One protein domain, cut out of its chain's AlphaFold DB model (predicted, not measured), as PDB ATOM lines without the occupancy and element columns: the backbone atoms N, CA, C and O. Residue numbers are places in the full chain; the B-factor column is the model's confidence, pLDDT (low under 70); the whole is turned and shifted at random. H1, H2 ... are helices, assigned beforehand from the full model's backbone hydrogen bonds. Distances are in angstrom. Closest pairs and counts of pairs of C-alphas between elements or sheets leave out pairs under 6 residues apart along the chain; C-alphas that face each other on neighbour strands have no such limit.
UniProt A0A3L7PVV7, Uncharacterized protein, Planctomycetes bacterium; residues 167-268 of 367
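This is residues 167 to 268 of the 367 residues of an uncharacterized protein of Planctomycetes bacterium (UniProt A0A3L7PVV7). The model is a two-helix arm joined to a head of three helices: H1 and H5 run side by side in opposite ways, and at one end of this pair sit the hairpin of H3 and H4 and, next to H3, the helix H2. H5 reaches farther from the head than H1 does, and the arm makes most of the length. The printed part has 102 residues with five named helices, H1 to H5 along the chain, and no named strand; the class is all helix. The whole is loose, with a radius of gyration of the C-alphas of 16.2 A, and elongated, with spans of 52 by 28 by 23 A.

H1, residues 167 to 180, touches H5, residues 247 to 268; their closest C-alphas, those of Pro 168 and Ala 257, are 4.3 A apart. The two run opposite ways at a shallow tilt of 27 degrees. After H1 a tight link of 5 residues leads to H2, residues 186 to 199, which is apart from H1. H2 is close to H3, residues 209 to 218, but not clearly touching it: their closest C-alphas, those of Leu 197 and Ile 212, are 7.7 A apart. These two run the same way at a steep tilt of 54 degrees. H3 and H4, residues 223 to 234, form a helical hairpin over a tight link of 4 residues. They touch, with the C-alphas of Val 209 and Thr 230 closest at 5.8 A, and run opposite ways at a shallow tilt of 25 degrees. H5 is apart from H2, H3 and H4. In H1, H2, H3, H4 and H5 every O i to N i+4 pair is within hydrogen-bond range.

H1 begins at C-alpha 167 at (37.643, -21.461, -30.451) and measures 19.8 A from first to last C-alpha. H2 measures 20.2 A, from Pro 186 to Ile 199. H3 has 10 residues, and H4 has 12, beginning at C-alpha 223 at (5.222, -29.934, -22.120). H5 is the longest helix, with 22 residues and 30.9 A, and ends at C-alpha 268 at (42.584, -8.828, -26.217).

The two C-alphas farthest apart, those of Gly 205 and Val 268, are 53.2 A apart, while the first and last printed C-alphas are 14.2 A apart. The printed part has no cut. The link from H4 to H5, residues 235 to 246, is long. The mean pLDDT of the printed part is 78.3, and 23 residues are under 70, among them residues 236 to 240 and 263 to 268; H5 has a mean of 69.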
ATOM      1  N   PRO A 167      38.564 -20.491 -31.044       69.56
ATOM      2  CA  PRO A 167      37.643 -21.461 -30.451       69.56
ATOM      3  C   PRO A 167      36.169 -21.023 -30.500       69.56
ATOM      4  O   PRO A 167      35.344 -21.806 -30.978       69.56
ATOM      5  N   PRO A 168      35.791 -19.793 -30.094       66.38
ATOM      6  CA  PRO A 168      34.398 -19.388 -30.189       66.38
ATOM      7  C   PRO A 168      33.938 -19.183 -31.643       66.38
ATOM      8  O   PRO A 168      32.797 -19.526 -31.948       66.38
ATOM      9  N   LEU A 169      34.799 -18.737 -32.569       73.00
ATOM     10  CA  LEU A 169      34.456 -18.711 -34.000       73.00
ATOM     11  C   LEU A 169      34.187 -20.112 -34.560       73.00
ATOM     12  O   LEU A 169      33.242 -20.290 -35.326       73.00
ATOM     13  N   PHE A 170      34.982 -21.107 -34.167       71.56
ATOM     14  CA  PHE A 170      34.804 -22.489 -34.602       71.56
ATOM     15  C   PHE A 170      33.489 -23.073 -34.080       71.56
ATOM     16  O   PHE A 170      32.726 -23.640 -34.860       71.56
ATOM     17  N   ILE A 171      33.179 -22.868 -32.794       68.81
ATOM     18  CA  ILE A 171      31.908 -23.294 -32.185       68.81
ATOM     19  C   ILE A 171      30.723 -22.600 -32.868       68.81
ATOM     20  O   ILE A 171      29.729 -23.252 -33.184       68.81
ATOM     21  N   MET A 172      30.832 -21.297 -33.147       73.88
ATOM     22  CA  MET A 172      29.794 -20.539 -33.847       73.88
ATOM     23  C   MET A 172      29.594 -21.041 -35.283       73.88
ATOM     24  O   MET A 172      28.462 -21.282 -35.695       73.88
ATOM     25  N   GLY A 173      30.680 -21.250 -36.031       76.12
ATOM     26  CA  GLY A 173      30.645 -21.787 -37.390       76.12
ATOM     27  C   GLY A 173      30.016 -23.177 -37.439       76.12
ATOM     28  O   GLY A 173      29.119 -23.418 -38.241       76.12
ATOM     29  N   TRP A 174      30.402 -24.067 -36.523       72.56
ATOM     30  CA  TRP A 174      29.807 -25.397 -36.408       72.56
ATOM     31  C   TRP A 174      28.332 -25.361 -36.024       72.56
ATOM     32  O   TRP A 174      27.536 -26.091 -36.611       72.56
ATOM     33  N   ALA A 175      27.943 -24.497 -35.085       70.62
ATOM     34  CA  ALA A 175      26.543 -24.317 -34.722       70.62
ATOM     35  C   ALA A 175      25.712 -23.833 -35.925       70.62
ATOM     36  O   ALA A 175      24.621 -24.345 -36.172       70.62
ATOM     37  N   LEU A 176      26.246 -22.906 -36.722       77.25
ATOM     38  CA  LEU A 176      25.594 -22.411 -37.935       77.25
ATOM     39  C   LEU A 176      25.522 -23.470 -39.040       77.25
ATOM     40  O   LEU A 176      24.487 -23.587 -39.691       77.25
ATOM     41  N   VAL A 177      26.575 -24.265 -39.240       74.88
ATOM     42  CA  VAL A 177      26.590 -25.368 -40.215       74.88
ATOM     43  C   VAL A 177      25.601 -26.460 -39.811       74.88
ATOM     44  O   VAL A 177      24.794 -26.879 -40.636       74.88
ATOM     45  N   ALA A 178      25.592 -26.870 -38.541       69.69
ATOM     46  CA  ALA A 178      24.638 -27.847 -38.021       69.69
ATOM     47  C   ALA A 178      23.186 -27.346 -38.120       69.69
ATOM     48  O   ALA A 178      22.287 -28.118 -38.439       69.69
ATOM     49  N   TRP A 179      22.957 -26.046 -37.909       76.44
ATOM     50  CA  TRP A 179      21.642 -25.436 -38.092       76.44
ATOM     51  C   TRP A 179      21.226 -25.368 -39.569       76.44
ATOM     52  O   TRP A 179      20.100 -25.727 -39.909       76.44
ATOM     53  N   LYS A 180      22.125 -24.924 -40.456       75.94
ATOM     54  CA  LYS A 180      21.872 -24.769 -41.899       75.94
ATOM     55  C   LYS A 180      21.655 -26.111 -42.597       75.94
ATOM     56  O   LYS A 180      20.832 -26.193 -43.501       75.94
ATOM     57  N   ASN A 181      22.368 -27.145 -42.164       73.81
ATOM     58  CA  ASN A 181      22.261 -28.493 -42.716       73.81
ATOM     59  C   ASN A 181      21.087 -29.288 -42.127       73.81
ATOM     60  O   ASN A 181      20.927 -30.462 -42.457       73.81
ATOM     61  N   TRP A 182      20.253 -28.679 -41.275       79.75
ATOM     62  CA  TRP A 182      19.006 -29.309 -40.864       79.75
ATOM     63  C   TRP A 182      18.098 -29.467 -42.091       79.75
ATOM     64  O   TRP A 182      17.744 -28.457 -42.710       79.75
ATOM     65  N   PRO A 183      17.710 -30.700 -42.464       77.50
ATOM     66  CA  PRO A 183      17.003 -30.940 -43.714       77.50
ATOM     67  C   PRO A 183      15.708 -30.130 -43.783       77.50
ATOM     68  O   PRO A 183      15.018 -29.970 -42.776       77.50
ATOM     69  N   ALA A 184      15.381 -29.593 -44.961       74.75
ATOM     70  CA  ALA A 184      14.098 -28.928 -45.208       74.75
ATOM     71  C   ALA A 184      12.959 -29.944 -45.392       74.75
ATOM     72  O   ALA A 184      11.831 -29.685 -44.968       74.75
ATOM     73  N   ASP A 185      13.297 -31.099 -45.968       81.19
ATOM     74  CA  ASP A 185      12.404 -32.213 -46.267       81.19
ATOM     75  C   ASP A 185      11.867 -32.890 -44.978       81.19
ATOM     76  O   ASP A 185      12.661 -33.284 -44.109       81.19
ATOM     77  N   PRO A 186      10.531 -33.014 -44.815       79.81
ATOM     78  CA  PRO A 186       9.899 -33.700 -43.688       79.81
ATOM     79  C   PRO A 186      10.397 -35.131 -43.450       79.81
ATOM     80  O   PRO A 186      10.579 -35.517 -42.287       79.81
ATOM     81  N   ASP A 187      10.656 -35.891 -44.517       79.81
ATOM     82  CA  ASP A 187      11.058 -37.301 -44.429       79.81
ATOM     83  C   ASP A 187      12.527 -37.467 -44.025       79.81
ATOM     84  O   ASP A 187      12.881 -38.395 -43.291       79.81
ATOM     85  N   ALA A 188      13.375 -36.504 -44.382       80.50
ATOM     86  CA  ALA A 188      14.737 -36.421 -43.869       80.50
ATOM     87  C   ALA A 188      14.772 -35.980 -42.386       80.50
ATOM     88  O   ALA A 188      15.554 -36.517 -41.600       80.50
ATOM     89  N   ARG A 189      13.885 -35.068 -41.946       82.75
ATOM     90  CA  ARG A 189      13.785 -34.642 -40.525       82.75
ATOM     91  C   ARG A 189      13.353 -35.773 -39.601       82.75
ATOM     92  O   ARG A 189      14.030 -36.066 -38.620       82.75
ATOM     93  N   ARG A 190      12.224 -36.398 -39.940       82.81
ATOM     94  CA  ARG A 190      12.166 -37.838 -40.149       82.81
ATOM     95  C   ARG A 190      13.197 -38.753 -39.508       82.81
ATOM     96  O   ARG A 190      13.233 -39.052 -38.312       82.81
ATOM     97  N   PHE A 191      14.004 -39.221 -40.441       82.88
ATOM     98  CA  PHE A 191      15.178 -40.037 -40.292       82.88
ATOM     99  C   PHE A 191      16.143 -39.498 -39.226       82.88
ATOM    100  O   PHE A 191      16.500 -40.232 -38.306       82.88
ATOM    101  N   CYS A 192      16.478 -38.202 -39.257       81.69
ATOM    102  CA  CYS A 192      17.365 -37.597 -38.258       81.69
ATOM    103  C   CYS A 192      16.816 -37.704 -36.824       81.69
ATOM    104  O   CYS A 192      17.576 -37.925 -35.880       81.69
ATOM    105  N   TRP A 193      15.501 -37.565 -36.637       86.94
ATOM    106  CA  TRP A 193      14.864 -37.740 -35.333       86.94
ATOM    107  C   TRP A 193      14.878 -39.190 -34.860       86.94
ATOM    108  O   TRP A 193      15.149 -39.420 -33.685       86.94
ATOM    109  N   ARG A 194      14.617 -40.161 -35.744       87.00
ATOM    110  CA  ARG A 194      14.681 -41.594 -35.395       87.00
ATOM    111  C   ARG A 194      16.066 -41.975 -34.878       87.00
ATOM    112  O   ARG A 194      16.172 -42.535 -33.790       87.00
ATOM    113  N   HIS A 195      17.111 -41.537 -35.572       80.62
ATOM    114  CA  HIS A 195      18.485 -41.734 -35.116       80.62
ATOM    115  C   HIS A 195      18.792 -41.029 -33.796       80.62
ATOM    116  O   HIS A 195      19.430 -41.603 -32.915       80.62
ATOM    117  N   TRP A 196      18.324 -39.792 -33.609       87.38
ATOM    118  CA  TRP A 196      18.506 -39.111 -32.328       87.38
ATOM    119  C   TRP A 196      17.823 -39.875 -31.182       87.38
ATOM    120  O   TRP A 196      18.417 -40.033 -30.118       87.38
ATOM    121  N   LEU A 197      16.605 -40.383 -31.395       85.44
ATOM    122  CA  LEU A 197      15.866 -41.178 -30.411       85.44
ATOM    123  C   LEU A 197      16.615 -42.469 -30.045       85.44
ATOM    124  O   LEU A 197      16.712 -42.790 -28.859       85.44
ATOM    125  N   GLU A 198      17.201 -43.153 -31.027       85.31
ATOM    126  CA  GLU A 198      18.039 -44.343 -30.820       85.31
ATOM    127  C   GLU A 198      19.282 -44.043 -29.981       85.31
ATOM    128  O   GLU A 198      19.518 -44.723 -28.983       85.31
ATOM    129  N   ILE A 199      20.025 -42.975 -30.305       81.56
ATOM    130  CA  ILE A 199      21.197 -42.534 -29.523       81.56
ATOM    131  C   ILE A 199      20.804 -42.217 -28.073       81.56
ATOM    132  O   ILE A 199      21.564 -42.466 -27.138       81.56
ATOM    133  N   GLN A 200      19.606 -41.667 -27.856       81.69
ATOM    134  CA  GLN A 200      19.094 -41.381 -26.514       81.69
ATOM    135  C   GLN A 200      18.551 -42.620 -25.779       81.69
ATOM    136  O   GLN A 200      18.096 -42.488 -24.637       81.69
ATOM    137  N   GLY A 201      18.624 -43.805 -26.393       83.38
ATOM    138  CA  GLY A 201      18.259 -45.086 -25.796       83.38
ATOM    139  C   GLY A 201      16.810 -45.515 -26.029       83.38
ATOM    140  O   GLY A 201      16.313 -46.365 -25.288       83.38
ATOM    141  N   LEU A 202      16.107 -44.938 -27.013       88.44
ATOM    142  CA  LEU A 202      14.778 -45.393 -27.425       88.44
ATOM    143  C   LEU A 202      14.895 -46.317 -28.652       88.44
ATOM    144  O   LEU A 202      15.164 -45.830 -29.753       88.44
ATOM    145  N   PRO A 203      14.684 -47.637 -28.495       86.75
ATOM    146  CA  PRO A 203      14.829 -48.585 -29.596       86.75
ATOM    147  C   PRO A 203      13.790 -48.336 -30.697       86.75
ATOM    148  O   PRO A 203      12.681 -47.875 -30.413       86.75
ATOM    149  N   THR A 204      14.127 -48.701 -31.937       83.75
ATOM    150  CA  THR A 204      13.303 -48.533 -33.156       83.75
ATOM    151  C   THR A 204      11.855 -48.990 -32.989       83.75
ATOM    152  O   THR A 204      10.925 -48.259 -33.326       83.75
ATOM    153  N   GLY A 205      11.637 -50.157 -32.375       84.06
ATOM    154  CA  GLY A 205      10.297 -50.702 -32.106       84.06
ATOM    155  C   GLY A 205       9.448 -49.890 -31.116       84.06
ATOM    156  O   GLY A 205       8.278 -50.199 -30.913       84.06
ATOM    157  N   ARG A 206      10.017 -48.855 -30.484       85.50
ATOM    158  CA  ARG A 206       9.341 -47.961 -29.531       85.50
ATOM    159  C   ARG A 206       9.289 -46.508 -30.000       85.50
ATOM    160  O   ARG A 206       9.003 -45.627 -29.193       85.50
ATOM    161  N   HIS A 207       9.500 -46.236 -31.290       88.62
ATOM    162  CA  HIS A 207       9.300 -44.907 -31.899       88.62
ATOM    163  C   HIS A 207       7.804 -44.553 -32.059       88.62
ATOM    164  O   HIS A 207       7.376 -43.992 -33.069       88.62
ATOM    165  N   THR A 208       6.995 -44.904 -31.057       89.12
ATOM    166  CA  THR A 208       5.576 -44.564 -30.950       89.12
ATOM    167  C   THR A 208       5.412 -43.203 -30.275       89.12
ATOM    168  O   THR A 208       6.306 -42.721 -29.577       89.12
ATOM    169  N   VAL A 209       4.239 -42.588 -30.445       88.38
ATOM    170  CA  VAL A 209       3.865 -41.331 -29.771       88.38
ATOM    171  C   VAL A 209       4.096 -41.411 -28.256       88.38
ATOM    172  O   VAL A 209       4.663 -40.494 -27.662       88.38
ATOM    173  N   GLU A 210       3.716 -42.527 -27.641       90.12
ATOM    174  CA  GLU A 210       3.867 -42.775 -26.204       90.12
ATOM    175  C   GLU A 210       5.343 -42.898 -25.795       90.12
ATOM    176  O   GLU A 210       5.770 -42.266 -24.827       90.12
ATOM    177  N   GLY A 211       6.146 -43.641 -26.569       87.88
ATOM    178  CA  GLY A 211       7.577 -43.817 -26.314       87.88
ATOM    179  C   GLY A 211       8.373 -42.515 -26.439       87.88
ATOM    180  O   GLY A 211       9.209 -42.211 -25.585       87.88
ATOM    181  N   ILE A 212       8.069 -41.707 -27.456       89.50
ATOM    182  CA  ILE A 212       8.701 -40.398 -27.681       89.50
ATOM    183  C   ILE A 212       8.314 -39.415 -26.574       89.50
ATOM    184  O   ILE A 212       9.187 -38.762 -26.001       89.50
ATOM    185  N   THR A 213       7.028 -39.347 -26.222       89.62
ATOM    186  CA  THR A 213       6.526 -38.471 -25.151       89.62
ATOM    187  C   THR A 213       7.202 -38.799 -23.817       89.62
ATOM    188  O   THR A 213       7.749 -37.908 -23.164       89.62
ATOM    189  N   ALA A 214       7.256 -40.084 -23.445       89.12
ATOM    190  CA  ALA A 214       7.896 -40.532 -22.210       89.12
ATOM    191  C   ALA A 214       9.400 -40.200 -22.172       89.12
ATOM    192  O   ALA A 214       9.910 -39.729 -21.150       89.12
ATOM    193  N   LEU A 215      10.115 -40.388 -23.289       88.75
ATOM    194  CA  LEU A 215      11.537 -40.055 -23.384       88.75
ATOM    195  C   LEU A 215      11.787 -38.545 -23.251       88.75
ATOM    196  O   LEU A 215      12.669 -38.132 -22.495       88.75
ATOM    197  N   LEU A 216      11.027 -37.714 -23.968       88.31
ATOM    198  CA  LEU A 216      11.213 -36.260 -23.959       88.31
ATOM    199  C   LEU A 216      10.901 -35.652 -22.585       88.31
ATOM    200  O   LEU A 216      11.654 -34.796 -22.109       88.31
ATOM    201  N   LEU A 217       9.855 -36.135 -21.904       88.31
ATOM    202  CA  LEU A 217       9.543 -35.732 -20.529       88.31
ATOM    203  C   LEU A 217      10.642 -36.156 -19.550       88.31
ATOM    204  O   LEU A 217      11.090 -35.340 -18.742       88.31
ATOM    205  N   ARG A 218      11.177 -37.380 -19.680       89.25
ATOM    206  CA  ARG A 218      12.335 -37.837 -18.891       89.25
ATOM    207  C   ARG A 218      13.570 -36.959 -19.117       89.25
ATOM    208  O   ARG A 218      14.328 -36.706 -18.184       89.25
ATOM    209  N   LYS A 219      13.760 -36.444 -20.335       83.88
ATOM    210  CA  LYS A 219      14.817 -35.478 -20.694       83.88
ATOM    211  C   LYS A 219      14.466 -34.027 -20.317       83.88
ATOM    212  O   LYS A 219      15.165 -33.108 -20.743       83.88
ATOM    213  N   LYS A 220      13.418 -33.807 -19.511       87.44
ATOM    214  CA  LYS A 220      12.969 -32.498 -18.998       87.44
ATOM    215  C   LYS A 220      12.625 -31.489 -20.101       87.44
ATOM    216  O   LYS A 220      12.866 -30.283 -19.969       87.44
ATOM    217  N   TRP A 221      12.078 -31.957 -21.223       85.44
ATOM    218  CA  TRP A 221      11.512 -31.054 -22.222       85.44
ATOM    219  C   TRP A 221      10.243 -30.387 -21.676       85.44
ATOM    220  O   TRP A 221       9.531 -30.955 -20.856       85.44
ATOM    221  N   ARG A 222       9.972 -29.148 -22.109       87.69
ATOM    222  CA  ARG A 222       8.743 -28.436 -21.718       87.69
ATOM    223  C   ARG A 222       7.548 -29.121 -22.375       87.69
ATOM    224  O   ARG A 222       7.647 -29.412 -23.565       87.69
ATOM    225  N   GLN A 223       6.442 -29.269 -21.644       88.94
ATOM    226  CA  GLN A 223       5.222 -29.934 -22.120       88.94
ATOM    227  C   GLN A 223       4.786 -29.429 -23.504       88.94
ATOM    228  O   GLN A 223       4.679 -30.220 -24.427       88.94
ATOM    229  N   SER A 224       4.739 -28.109 -23.707       87.62
ATOM    230  CA  SER A 224       4.374 -27.507 -25.000       87.62
ATOM    231  C   SER A 224       5.250 -27.938 -26.185       87.62
ATOM    232  O   SER A 224       4.769 -28.046 -27.310       87.62
ATOM    233  N   LYS A 225       6.542 -28.209 -25.957       83.88
ATOM    234  CA  LYS A 225       7.453 -28.739 -26.985       83.88
ATOM    235  C   LYS A 225       7.276 -30.237 -27.196       83.88
ATOM    236  O   LYS A 225       7.484 -30.707 -28.310       83.88
ATOM    237  N   VAL A 226       6.953 -30.973 -26.136       87.56
ATOM    238  CA  VAL A 226       6.634 -32.400 -26.234       87.56
ATOM    239  C   VAL A 226       5.370 -32.569 -27.070       87.56
ATOM    240  O   VAL A 226       5.411 -33.287 -28.060       87.56
ATOM    241  N   ASP A 227       4.320 -31.804 -26.776       86.81
ATOM    242  CA  ASP A 227       3.059 -31.823 -27.521       86.81
ATOM    243  C   ASP A 227       3.272 -31.463 -29.000       86.81
ATOM    244  O   ASP A 227       2.748 -32.129 -29.891       86.81
ATOM    245  N   GLN A 228       4.121 -30.466 -29.290       86.56
ATOM    246  CA  GLN A 228       4.489 -30.100 -30.660       86.56
ATOM    247  C   GLN A 228       5.167 -31.258 -31.414       86.56
ATOM    248  O   GLN A 228       4.772 -31.574 -32.537       86.56
ATOM    249  N   VAL A 229       6.185 -31.892 -30.819       86.88
ATOM    250  CA  VAL A 229       6.912 -33.013 -31.445       86.88
ATOM    251  C   VAL A 229       5.987 -34.214 -31.625       86.88
ATOM    252  O   VAL A 229       5.960 -34.805 -32.700       86.88
ATOM    253  N   THR A 230       5.183 -34.527 -30.612       86.88
ATOM    254  CA  THR A 230       4.227 -35.634 -30.627       86.88
ATOM    255  C   THR A 230       3.148 -35.453 -31.696       86.88
ATOM    256  O   THR A 230       2.867 -36.394 -32.440       86.88
ATOM    257  N   ASN A 231       2.601 -34.245 -31.850       85.56
ATOM    258  CA  ASN A 231       1.630 -33.937 -32.903       85.56
ATOM    259  C   ASN A 231       2.257 -34.023 -34.302       85.56
ATOM    260  O   ASN A 231       1.659 -34.604 -35.205       85.56
ATOM    261  N   SER A 232       3.491 -33.536 -34.467       84.19
ATOM    262  CA  SER A 232       4.239 -33.616 -35.737       84.19
ATOM    263  C   SER A 232       4.646 -35.055 -36.101       84.19
ATOM    264  O   SER A 232       4.861 -35.390 -37.270       84.19
ATOM    265  N   TRP A 233       4.766 -35.927 -35.093       85.69
ATOM    266  CA  TRP A 233       5.015 -37.357 -35.275       85.69
ATOM    267  C   TRP A 233       3.743 -38.112 -35.665       85.69
ATOM    268  O   TRP A 233       3.793 -38.983 -36.532       85.69
ATOM    269  N   ARG A 234       2.610 -37.759 -35.043       84.56
ATOM    270  CA  ARG A 234       1.300 -38.368 -35.298       84.56
ATOM    271  C   ARG A 234       0.739 -37.979 -36.668       84.56
ATOM    272  O   ARG A 234       0.280 -38.867 -37.378       84.56
ATOM    273  N   ASN A 235       0.840 -36.703 -37.053       80.81
ATOM    274  CA  ASN A 235       0.278 -36.176 -38.302       80.81
ATOM    275  C   ASN A 235       1.382 -35.564 -39.198       80.81
ATOM    276  O   ASN A 235       1.625 -34.357 -39.149       80.81
ATOM    277  N   PRO A 236       2.052 -36.383 -40.038       68.12
ATOM    278  CA  PRO A 236       3.113 -35.952 -40.957       68.12
ATOM    279  C   PRO A 236       2.760 -34.838 -41.922       68.12
ATOM    280  O   PRO A 236       3.596 -33.998 -42.235       68.12
ATOM    281  N   SER A 237       1.543 -34.920 -42.445       66.94
ATOM    282  CA  SER A 237       1.064 -34.169 -43.598       66.94
ATOM    283  C   SER A 237       0.402 -32.853 -43.206       66.94
ATOM    284  O   SER A 237       0.214 -31.995 -44.059       66.94
ATOM    285  N   GLU A 238       0.052 -32.688 -41.928       66.56
ATOM    286  CA  GLU A 238      -0.770 -31.574 -41.432       66.56
ATOM    287  C   GLU A 238      -0.029 -30.676 -40.430       66.56
ATOM    288  O   GLU A 238      -0.500 -29.590 -40.095       66.56
ATOM    289  N   GLY A 239       1.113 -31.124 -39.906       59.03
ATOM    290  CA  GLY A 239       1.744 -30.540 -38.726       59.03
ATOM    291  C   GLY A 239       3.013 -29.752 -39.018       59.03
ATOM    292  O   GLY A 239       3.804 -30.106 -39.890       59.03
ATOM    293  N   ALA A 240       3.229 -28.698 -38.226       63.97
ATOM    294  CA  ALA A 240       4.460 -27.916 -38.187       63.97
ATOM    295  C   ALA A 240       5.720 -28.809 -38.244       63.97
ATOM    296  O   ALA A 240       5.739 -29.905 -37.683       63.97
ATOM    297  N   PRO A 241       6.800 -28.351 -38.890       76.56
ATOM    298  CA  PRO A 241       7.980 -29.176 -39.076       76.56
ATOM    299  C   PRO A 241       8.599 -29.620 -37.752       76.56
ATOM    300  O   PRO A 241       8.702 -28.836 -36.805       76.56
ATOM    301  N   LEU A 242       9.090 -30.864 -37.727       82.00
ATOM    302  CA  LEU A 242       9.821 -31.380 -36.576       82.00
ATOM    303  C   LEU A 242      10.999 -30.449 -36.241       82.00
ATOM    304  O   LEU A 242      11.853 -30.194 -37.102       82.00
ATOM    305  N   PRO A 243      11.060 -29.933 -35.001       81.06
ATOM    306  CA  PRO A 243      12.106 -29.005 -34.605       81.06
ATOM    307  C   PRO A 243      13.452 -29.724 -34.541       81.06
ATOM    308  O   PRO A 243      13.507 -30.933 -34.331       81.06
ATOM    309  N   HIS A 244      14.553 -28.982 -34.645       80.19
ATOM    310  CA  HIS A 244      15.878 -29.563 -34.446       80.19
ATOM    311  C   HIS A 244      15.975 -30.179 -33.030       80.19
ATOM    312  O   HIS A 244      15.771 -29.451 -32.045       80.19
ATOM    313  N   PRO A 245      16.317 -31.475 -32.882       72.56
ATOM    314  CA  PRO A 245      16.307 -32.158 -31.584       72.56
ATOM    315  C   PRO A 245      17.296 -31.518 -30.599       72.56
ATOM    316  O   PRO A 245      16.978 -31.290 -29.435       72.56
ATOM    317  N   ASN A 246      18.451 -31.065 -31.091       73.69
ATOM    318  CA  ASN A 246      19.441 -30.325 -30.299       73.69
ATOM    319  C   ASN A 246      19.285 -28.793 -30.363       73.69
ATOM    320  O   ASN A 246      20.214 -28.072 -30.021       73.69
ATOM    321  N   GLY A 247      18.132 -28.253 -30.784       70.00
ATOM    322  CA  GLY A 247      17.969 -26.807 -31.008       70.00
ATOM    323  C   GLY A 247      18.287 -25.940 -29.778       70.00
ATOM    324  O   GLY A 247      18.870 -24.871 -29.911       70.00
ATOM    325  N   LYS A 248      17.979 -26.413 -28.560       67.31
ATOM    326  CA  LYS A 248      18.375 -25.721 -27.316       67.31
ATOM    327  C   LYS A 248      19.888 -25.746 -27.078       67.31
ATOM    328  O   LYS A 248      20.431 -24.753 -26.613       67.31
ATOM    329  N   ALA A 249      20.546 -26.864 -27.386       65.00
ATOM    330  CA  ALA A 249      21.995 -26.985 -27.269       65.00
ATOM    331  C   ALA A 249      22.698 -26.095 -28.302       65.00
ATOM    332  O   ALA A 249      23.658 -25.434 -27.949       65.00
ATOM    333  N   LEU A 250      22.151 -25.981 -29.517       69.50
ATOM    334  CA  LEU A 250      22.613 -25.059 -30.562       69.50
ATOM    335  C   LEU A 250      22.550 -23.592 -30.130       69.50
ATOM    336  O   LEU A 250      23.541 -22.880 -30.248       69.50
ATOM    337  N   TRP A 251      21.422 -23.145 -29.570       71.19
ATOM    338  CA  TRP A 251      21.322 -21.800 -28.992       71.19
ATOM    339  C   TRP A 251      22.262 -21.607 -27.799       71.19
ATOM    340  O   TRP A 251      22.860 -20.545 -27.667       71.19
ATOM    341  N   GLY A 252      22.431 -22.640 -26.968       67.75
ATOM    342  CA  GLY A 252      23.435 -22.657 -25.907       67.75
ATOM    343  C   GLY A 252      24.850 -22.487 -26.458       67.75
ATOM    344  O   GLY A 252      25.585 -21.651 -25.960       67.75
ATOM    345  N   TRP A 253      25.211 -23.198 -27.526       70.00
ATOM    346  CA  TRP A 253      26.517 -23.106 -28.178       70.00
ATOM    347  C   TRP A 253      26.740 -21.755 -28.846       70.00
ATOM    348  O   TRP A 253      27.825 -21.206 -28.715       70.00
ATOM    349  N   LEU A 254      25.725 -21.190 -29.503       76.50
ATOM    350  CA  LEU A 254      25.787 -19.838 -30.061       76.50
ATOM    351  C   LEU A 254      25.965 -18.791 -28.962       76.50
ATOM    352  O   LEU A 254      26.802 -17.905 -29.098       76.50
ATOM    353  N   PHE A 255      25.229 -18.914 -27.855       72.56
ATOM    354  CA  PHE A 255      25.378 -18.029 -26.705       72.56
ATOM    355  C   PHE A 255      26.766 -18.168 -26.073       72.56
ATOM    356  O   PHE A 255      27.449 -17.170 -25.886       72.56
ATOM    357  N   THR A 256      27.233 -19.393 -25.818       67.62
ATOM    358  CA  THR A 256      28.573 -19.660 -25.277       67.62
ATOM    359  C   THR A 256      29.671 -19.162 -26.213       67.62
ATOM    360  O   THR A 256      30.634 -18.561 -25.744       67.62
ATOM    361  N   ALA A 257      29.528 -19.351 -27.524       69.81
ATOM    362  CA  ALA A 257      30.458 -18.830 -28.517       69.81
ATOM    363  C   ALA A 257      30.462 -17.297 -28.531       69.81
ATOM    364  O   ALA A 257      31.524 -16.687 -28.523       69.81
ATOM    365  N   PHE A 258      29.292 -16.664 -28.485       73.62
ATOM    366  CA  PHE A 258      29.175 -15.210 -28.454       73.62
ATOM    367  C   PHE A 258      29.752 -14.611 -27.164       73.62
ATOM    368  O   PHE A 258      30.555 -13.681 -27.220       73.62
ATOM    369  N   SER A 259      29.426 -15.176 -25.999       69.88
ATOM    370  CA  SER A 259      30.033 -14.791 -24.720       69.88
ATOM    371  C   SER A 259      31.544 -15.029 -24.716       69.88
ATOM    372  O   SER A 259      32.289 -14.194 -24.213       69.88
ATOM    373  N   GLY A 260      32.005 -16.128 -25.319       66.00
ATOM    374  CA  GLY A 260      33.423 -16.427 -25.506       66.00
ATOM    375  C   GLY A 260      34.127 -15.409 -26.403       66.00
ATOM    376  O   GLY A 260      35.223 -14.980 -26.067       66.00
ATOM    377  N   LEU A 261      33.488 -14.958 -27.486       74.31
ATOM    378  CA  LEU A 261      33.982 -13.889 -28.363       74.31
ATOM    379  C   LEU A 261      34.058 -12.539 -27.646       74.31
ATOM    380  O   LEU A 261      35.050 -11.831 -27.794       74.31
ATOM    381  N   LEU A 262      33.042 -12.183 -26.856       71.94
ATOM    382  CA  LEU A 262      33.052 -10.953 -26.060       71.94
ATOM    383  C   LEU A 262      34.163 -10.976 -25.011       71.94
ATOM    384  O   LEU A 262      34.901 -10.002 -24.873       71.94
ATOM    385  N   LEU A 263      34.312 -12.099 -24.308       67.19
ATOM    386  CA  LEU A 263      35.374 -12.292 -23.331       67.19
ATOM    387  C   LEU A 263      36.755 -12.271 -24.000       67.19
ATOM    388  O   LEU A 263      37.656 -11.603 -23.510       67.19
ATOM    389  N   ALA A 264      36.913 -12.927 -25.150       63.03
ATOM    390  CA  ALA A 264      38.129 -12.886 -25.956       63.03
ATOM    391  C   ALA A 264      38.467 -11.462 -26.414       63.03
ATOM    392  O   ALA A 264      39.607 -11.031 -26.279       63.03
ATOM    393  N   GLY A 265      37.481 -10.708 -26.906       66.06
ATOM    394  CA  GLY A 265      37.646  -9.311 -27.304       66.06
ATOM    395  C   GLY A 265      38.046  -8.418 -26.129       66.06
ATOM    396  O   GLY A 265      38.970  -7.619 -26.256       66.06
ATOM    397  N   PHE A 266      37.419  -8.607 -24.966       67.12
ATOM    398  CA  PHE A 266      37.789  -7.925 -23.727       67.12
ATOM    399  C   PHE A 266      39.220  -8.266 -23.296       67.12
ATOM    400  O   PHE A 266      40.002  -7.373 -22.988       67.12
ATOM    401  N   LEU A 267      39.604  -9.542 -23.337       60.47
ATOM    402  CA  LEU A 267      40.940  -9.986 -22.939       60.47
ATOM    403  C   LEU A 267      42.013  -9.504 -23.919       60.47
ATOM    404  O   LEU A 267      43.069  -9.051 -23.490       60.47
ATOM    405  N   VAL A 268      41.720  -9.469 -25.219       63.25
ATOM    406  CA  VAL A 268      42.584  -8.828 -26.217       63.25
ATOM    407  C   VAL A 268      42.711  -7.322 -25.964       63.25
ATOM    408  O   VAL A 268      43.818  -6.792 -26.042       63.25
TER     409      VAL A 268